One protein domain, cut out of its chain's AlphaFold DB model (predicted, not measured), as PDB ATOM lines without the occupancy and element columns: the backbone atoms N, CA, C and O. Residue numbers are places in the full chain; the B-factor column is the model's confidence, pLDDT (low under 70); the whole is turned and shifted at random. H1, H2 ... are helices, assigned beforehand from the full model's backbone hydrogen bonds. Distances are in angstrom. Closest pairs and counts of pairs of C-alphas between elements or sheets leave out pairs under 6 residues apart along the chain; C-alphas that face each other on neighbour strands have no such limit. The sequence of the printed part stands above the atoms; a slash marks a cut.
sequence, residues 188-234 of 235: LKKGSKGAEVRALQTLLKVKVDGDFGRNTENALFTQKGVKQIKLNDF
ATOM      1  N   LEU A 188     141.570 116.945 103.472       87.69
ATOM      2  CA  LEU A 188     142.327 118.179 103.667       87.69
ATOM      3  C   LEU A 188     141.486 119.167 104.470       87.69
ATOM      4  O   LEU A 188     140.361 119.486 104.087       87.69
ATOM      5  N   LYS A 189     142.040 119.651 105.581       88.25
ATOM      6  CA  LYS A 189     141.411 120.619 106.488       88.25
ATOM      7  C   LYS A 189     142.447 121.615 106.996       88.25
ATOM      8  O   LYS A 189     143.646 121.428 106.799       88.25
ATOM      9  N   LYS A 190     142.006 122.656 107.699       85.25
ATOM     10  CA  LYS A 190     142.908 123.622 108.339       85.25
ATOM     11  C   LYS A 190     143.978 122.928 109.189       85.25
ATOM     12  O   LYS A 190     143.665 122.083 110.024       85.25
ATOM     13  N   GLY A 191     145.237 123.288 108.951       77.44
ATOM     14  CA  GLY A 191     146.407 122.662 109.566       77.44
ATOM     15  C   GLY A 191     146.973 121.462 108.800       77.44
ATOM     16  O   GLY A 191     148.082 121.035 109.113       77.44
ATOM     17  N   SER A 192     146.282 120.935 107.781       77.69
ATOM     18  CA  SER A 192     146.865 119.961 106.853       77.69
ATOM     19  C   SER A 192     148.032 120.592 106.096       77.69
ATOM     20  O   SER A 192     147.981 121.765 105.721       77.69
ATOM     21  N   LYS A 193     149.078 119.802 105.851       81.75
ATOM     22  CA  LYS A 193     150.282 120.234 105.136       81.75
ATOM     23  C   LYS A 193     150.728 119.162 104.152       81.75
ATOM     24  O   LYS A 193     150.479 117.980 104.388       81.75
ATOM     25  N   GLY A 194     151.423 119.564 103.091       77.12
ATOM     26  CA  GLY A 194     152.080 118.638 102.166       77.12
ATOM     27  C   GLY A 194     151.657 118.788 100.709       77.12
ATOM     28  O   GLY A 194     151.127 119.817 100.288       77.12
ATOM     29  N   ALA A 195     151.950 117.757  99.917       75.25
ATOM     30  CA  ALA A 195     151.757 117.768  98.469       75.25
ATOM     31  C   ALA A 195     150.274 117.846  98.067       75.25
ATOM     32  O   ALA A 195     149.939 118.498  97.081       75.25
ATOM     33  N   GLU A 196     149.379 117.250  98.855       80.69
ATOM     34  CA  GLU A 196     147.938 117.258  98.598       80.69
ATOM     35  C   GLU A 196     147.345 118.663  98.776       80.69
ATOM     36  O   GLU A 196     146.516 119.101  97.980       80.69
ATOM     37  N   VAL A 197     147.834 119.411  99.772       85.50
ATOM     38  CA  VAL A 197     147.437 120.809  99.997       85.50
ATOM     39  C   VAL A 197     147.956 121.708  98.882       85.50
ATOM     40  O   VAL A 197     147.223 122.577  98.423       85.50
ATOM     41  N   ARG A 198     149.178 121.473  98.387       83.06
ATOM     42  CA  ARG A 198     149.702 122.209  97.224       83.06
ATOM     43  C   ARG A 198     148.842 121.993  95.987       83.06
ATOM     44  O   ARG A 198     148.523 122.959  95.305       83.06
ATOM     45  N   ALA A 199     148.433 120.752  95.727       83.00
ATOM     46  CA  ALA A 199     147.542 120.440  94.616       83.00
ATOM     47  C   ALA A 199     146.198 121.174  94.752       83.00
ATOM     48  O   ALA A 199     145.742 121.796  93.795       83.00
ATOM     49  N   LEU A 200     145.610 121.180  95.953       81.69
ATOM     50  CA  LEU A 200     144.394 121.942  96.228       81.69
ATOM     51  C   LEU A 200     144.597 123.454  96.026       81.69
ATOM     52  O   LEU A 200     143.768 124.101  95.401       81.69
ATOM     53  N   GLN A 201     145.698 124.025  96.510       88.81
ATOM     54  CA  GLN A 201     146.002 125.454  96.366       88.81
ATOM     55  C   GLN A 201     146.183 125.874  94.903       88.81
ATOM     56  O   GLN A 201     145.707 126.940  94.516       88.81
ATOM     57  N   THR A 202     146.803 125.021  94.083       86.12
ATOM     58  CA  THR A 202     146.903 125.221  92.631       86.12
ATOM     59  C   THR A 202     145.519 125.263  91.985       86.12
ATOM     60  O   THR A 202     145.245 126.142  91.172       86.12
ATOM     61  N   LEU A 203     144.624 124.350  92.377       83.50
ATOM     62  CA  LEU A 203     143.253 124.300  91.865       83.50
ATOM     63  C   LEU A 203     142.408 125.502  92.323       83.50
ATOM     64  O   LEU A 203     141.630 126.044  91.540       83.50
ATOM     65  N   LEU A 204     142.613 125.953  93.564       83.56
ATOM     66  CA  LEU A 204     142.006 127.156  94.145       83.56
ATOM     67  C   LEU A 204     142.622 128.465  93.616       83.56
ATOM     68  O   LEU A 204     142.145 129.543  93.962       83.56
ATOM     69  N   LYS A 205     143.691 128.393  92.809       86.50
ATOM     70  CA  LYS A 205     144.449 129.547  92.288       86.50
ATOM     71  C   LYS A 205     144.934 130.509  93.384       86.50
ATOM     72  O   LYS A 205     144.985 131.721  93.184       86.50
ATOM     73  N   VAL A 206     145.310 129.973  94.544       83.38
ATOM     74  CA  VAL A 206     145.899 130.742  95.653       83.38
ATOM     75  C   VAL A 206     147.407 130.521  95.739       83.38
ATOM     76  O   VAL A 206     147.973 129.680  95.044       83.38
ATOM     77  N   LYS A 207     148.079 131.274  96.618       79.12
ATOM     78  CA  LYS A 207     149.500 131.070  96.918       79.12
ATOM     79  C   LYS A 207     149.749 129.610  97.324       79.12
ATOM     80  O   LYS A 207     149.166 129.132  98.294       79.12
ATOM     81  N   VAL A 208     150.633 128.936  96.591       80.44
ATOM     82  CA  VAL A 208     151.001 127.536  96.827       80.44
ATOM     83  C   VAL A 208     152.172 127.479  97.806       80.44
ATOM     84  O   VAL A 208     153.330 127.604  97.416       80.44
ATOM     85  N   ASP A 209     151.878 127.311  99.089       74.25
ATOM     86  CA  ASP A 209     152.875 127.099 100.151       74.25
ATOM     87  C   ASP A 209     152.849 125.657 100.695       74.25
ATOM     88  O   ASP A 209     153.851 125.154 101.213       74.25
ATOM     89  N   GLY A 210     151.760 124.926 100.449       76.44
ATOM     90  CA  GLY A 210     151.519 123.585 100.965       76.44
ATOM     91  C   GLY A 210     151.025 123.551 102.401       76.44
ATOM     92  O   GLY A 210     151.033 122.468 102.982       76.44
ATOM     93  N   ASP A 211     150.586 124.687 102.944       82.38
ATOM     94  CA  ASP A 211     149.987 124.821 104.265       82.38
ATOM     95  C   ASP A 211     148.510 125.215 104.149       82.38
ATOM     96  O   ASP A 211     148.149 126.262 103.613       82.38
ATOM     97  N   PHE A 212     147.618 124.398 104.707       83.75
ATOM     98  CA  PHE A 212     146.190 124.695 104.708       83.75
ATOM     99  C   PHE A 212     145.898 125.692 105.833       83.75
ATOM    100  O   PHE A 212     145.501 125.337 106.946       83.75
ATOM    101  N   GLY A 213     146.155 126.964 105.544       84.75
ATOM    102  CA  GLY A 213     145.895 128.086 106.437       84.75
ATOM    103  C   GLY A 213     144.523 128.725 106.217       84.75
ATOM    104  O   GLY A 213     143.694 128.253 105.441       84.75
ATOM    105  N   ARG A 214     144.309 129.870 106.876       88.44
ATOM    106  CA  ARG A 214     143.074 130.667 106.771       88.44
ATOM    107  C   ARG A 214     142.777 131.110 105.333       88.44
ATOM    108  O   ARG A 214     141.624 131.138 104.930       88.44
ATOM    109  N   ASN A 215     143.812 131.413 104.550       86.19
ATOM    110  CA  ASN A 215     143.646 131.857 103.164       86.19
ATOM    111  C   ASN A 215     143.148 130.724 102.255       86.19
ATOM    112  O   ASN A 215     142.245 130.936 101.453       86.19
ATOM    113  N   THR A 216     143.693 129.515 102.411       84.19
ATOM    114  CA  THR A 216     143.254 128.326 101.665       84.19
ATOM    115  C   THR A 216     141.860 127.877 102.100       84.19
ATOM    116  O   THR A 216     141.042 127.544 101.251       84.19
ATOM    117  N   GLU A 217     141.564 127.938 103.402       86.69
ATOM    118  CA  GLU A 217     140.229 127.676 103.956       86.69
ATOM    119  C   GLU A 217     139.175 128.625 103.374       86.69
ATOM    120  O   GLU A 217     138.136 128.174 102.899       86.69
ATOM    121  N   ASN A 218     139.462 129.930 103.359       89.06
ATOM    122  CA  ASN A 218     138.557 130.929 102.802       89.06
ATOM    123  C   ASN A 218     138.344 130.721 101.300       89.06
ATOM    124  O   ASN A 218     137.209 130.765 100.847       89.06
ATOM    125  N   ALA A 219     139.407 130.452 100.536       85.62
ATOM    126  CA  ALA A 219     139.291 130.195  99.102       85.62
ATOM    127  C   ALA A 219     138.464 128.936  98.803       85.62
ATOM    128  O   ALA A 219     137.613 128.953  97.913       85.62
ATOM    129  N   LEU A 220     138.654 127.867  99.584       88.12
ATOM    130  CA  LEU A 220     137.839 126.661  99.474       88.12
ATOM    131  C   LEU A 220     136.370 126.941  99.805       88.12
ATOM    132  O   LEU A 220     135.482 126.488  99.084       88.12
ATOM    133  N   PHE A 221     136.113 127.728 100.849       86.62
ATOM    134  CA  PHE A 221     134.761 128.118 101.226       86.62
ATOM    135  C   PHE A 221     134.096 128.988 100.151       86.62
ATOM    136  O   PHE A 221     132.942 128.754  99.812       86.62
ATOM    137  N   THR A 222     134.823 129.929  99.545       87.38
ATOM    138  CA  THR A 222     134.313 130.755  98.442       87.38
ATOM    139  C   THR A 222     134.002 129.931  97.191       87.38
ATOM    140  O   THR A 222     133.015 130.210  96.520       87.38
ATOM    141  N   GLN A 223     134.810 128.913  96.871       85.00
ATOM    142  CA  GLN A 223     134.654 128.152  95.627       85.00
ATOM    143  C   GLN A 223     133.727 126.931  95.745       85.00
ATOM    144  O   GLN A 223     133.079 126.564  94.769       85.00
ATOM    145  N   LYS A 224     133.680 126.273  96.909       82.75
ATOM    146  CA  LYS A 224     132.942 125.013  97.122       82.75
ATOM    147  C   LYS A 224     131.977 125.055  98.317       82.75
ATOM    148  O   LYS A 224     131.280 124.075  98.547       82.75
ATOM    149  N   GLY A 225     131.944 126.132  99.109       84.69
ATOM    150  CA  GLY A 225     131.070 126.250 100.290       84.69
ATOM    151  C   GLY A 225     131.466 125.368 101.482       84.69
ATOM    152  O   GLY A 225     130.759 125.324 102.486       84.69
ATOM    153  N   VAL A 226     132.602 124.670 101.401       83.06
ATOM    154  CA  VAL A 226     133.076 123.721 102.420       83.06
ATOM    155  C   VAL A 226     134.404 124.176 103.022       83.06
ATOM    156  O   VAL A 226     135.186 124.871 102.383       83.06
ATOM    157  N   LYS A 227     134.675 123.785 104.272       84.00
ATOM    158  CA  LYS A 227     135.932 124.121 104.984       84.00
ATOM    159  C   LYS A 227     136.977 123.000 104.953       84.00
ATOM    160  O   LYS A 227     138.097 123.172 105.423       84.00
ATOM    161  N   GLN A 228     136.605 121.849 104.405       86.94
ATOM    162  CA  GLN A 228     137.454 120.676 104.236       86.94
ATOM    163  C   GLN A 228     137.013 119.921 102.986       86.94
ATOM    164  O   GLN A 228     135.828 119.940 102.650       86.94
ATOM    165  N   ILE A 229     137.949 119.282 102.294       85.19
ATOM    166  CA  ILE A 229     137.663 118.554 101.055       85.19
ATOM    167  C   ILE A 229     138.718 117.473 100.817       85.19
ATOM    168  O   ILE A 229     139.858 117.607 101.269       85.19
ATOM    169  N   LYS A 230     138.365 116.402 100.104       86.75
ATOM    170  CA  LYS A 230     139.359 115.486  99.533       86.75
ATOM    171  C   LYS A 230     139.767 115.991  98.156       86.75
ATOM    172  O   LYS A 230     138.970 116.600  97.451       86.75
ATOM    173  N   LEU A 231     140.995 115.717  97.734       79.12
ATOM    174  CA  LEU A 231     141.449 116.200  96.429       79.12
ATOM    175  C   LEU A 231     140.642 115.591  95.264       79.12
ATOM    176  O   LEU A 231     140.440 116.264  94.255       79.12
ATOM    177  N   ASN A 232     140.146 114.357  95.411       80.12
ATOM    178  CA  ASN A 232     139.236 113.739  94.440       80.12
ATOM    179  C   ASN A 232     137.892 114.475  94.315       80.12
ATOM    180  O   ASN A 232     137.395 114.609  93.204       80.12
ATOM    181  N   ASP A 233     137.357 115.003  95.418       81.62
ATOM    182  CA  ASP A 233     136.051 115.680  95.449       81.62
ATOM    183  C   ASP A 233     136.121 117.117  94.894       81.62
ATOM    184  O   ASP A 233     135.105 117.796  94.742       81.62
ATOM    185  N   PHE A 234     137.332 117.626  94.625       75.38
ATOM    186  CA  PHE A 234     137.503 118.950  94.035       75.38
ATOM    187  C   PHE A 234     137.206 118.966  92.527       75.38
ATOM    188  O   PHE A 234     136.782 120.014  92.026       75.38
TER     189      PHE A 234
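AT A GLANCE: This is residues 188 to 234 of the 235 residues of an uncharacterized protein of Flavobacterium aquatile LMG 4008 = ATCC 11947 (UniProt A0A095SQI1). Two short helices, H1 and H2, stand at a steep angle in a small rounded body, coming near each other at one place, with loops making up much of the rest. Residues 225 to 234 fold back from the last end of H2 towards the side of Leu 188. The printed part has 47 residues with two named helices, H1 then H2, and no named strand; the class is all helix, though the helices hold 20 of the 47 residues. It is compact, with a radius of gyration of the C-alphas of 8.8 A and spans of 22 by 20 by 18 A.

IN THESE COORDINATES: After residues 188 to 194, H1 takes residues 195 to 203, 12.6 A long, from C-alpha 195 at (151.757, 117.768, 98.469). H2, residues 214 to 224, is 15.1 A long and ends at C-alpha 224 (132.942, 125.013, 97.122).

HOW THE PARTS SIT: H1 and H2 are close but not clearly touching; their closest C-alphas, of Gln 201 and Thr 216, are 6.6 A apart. They run the same way at a steep tilt of 56 degrees. In both, every O i to N i+4 pair is within hydrogen-bond range.

THE WHOLE: The C-alphas farthest apart, of Ala 195 and Gly 225, are 22.4 A apart. The printed part has no cut, the link of 10 residues from H1 to H2 is short, and no printed residue is under 70 in pLDDT.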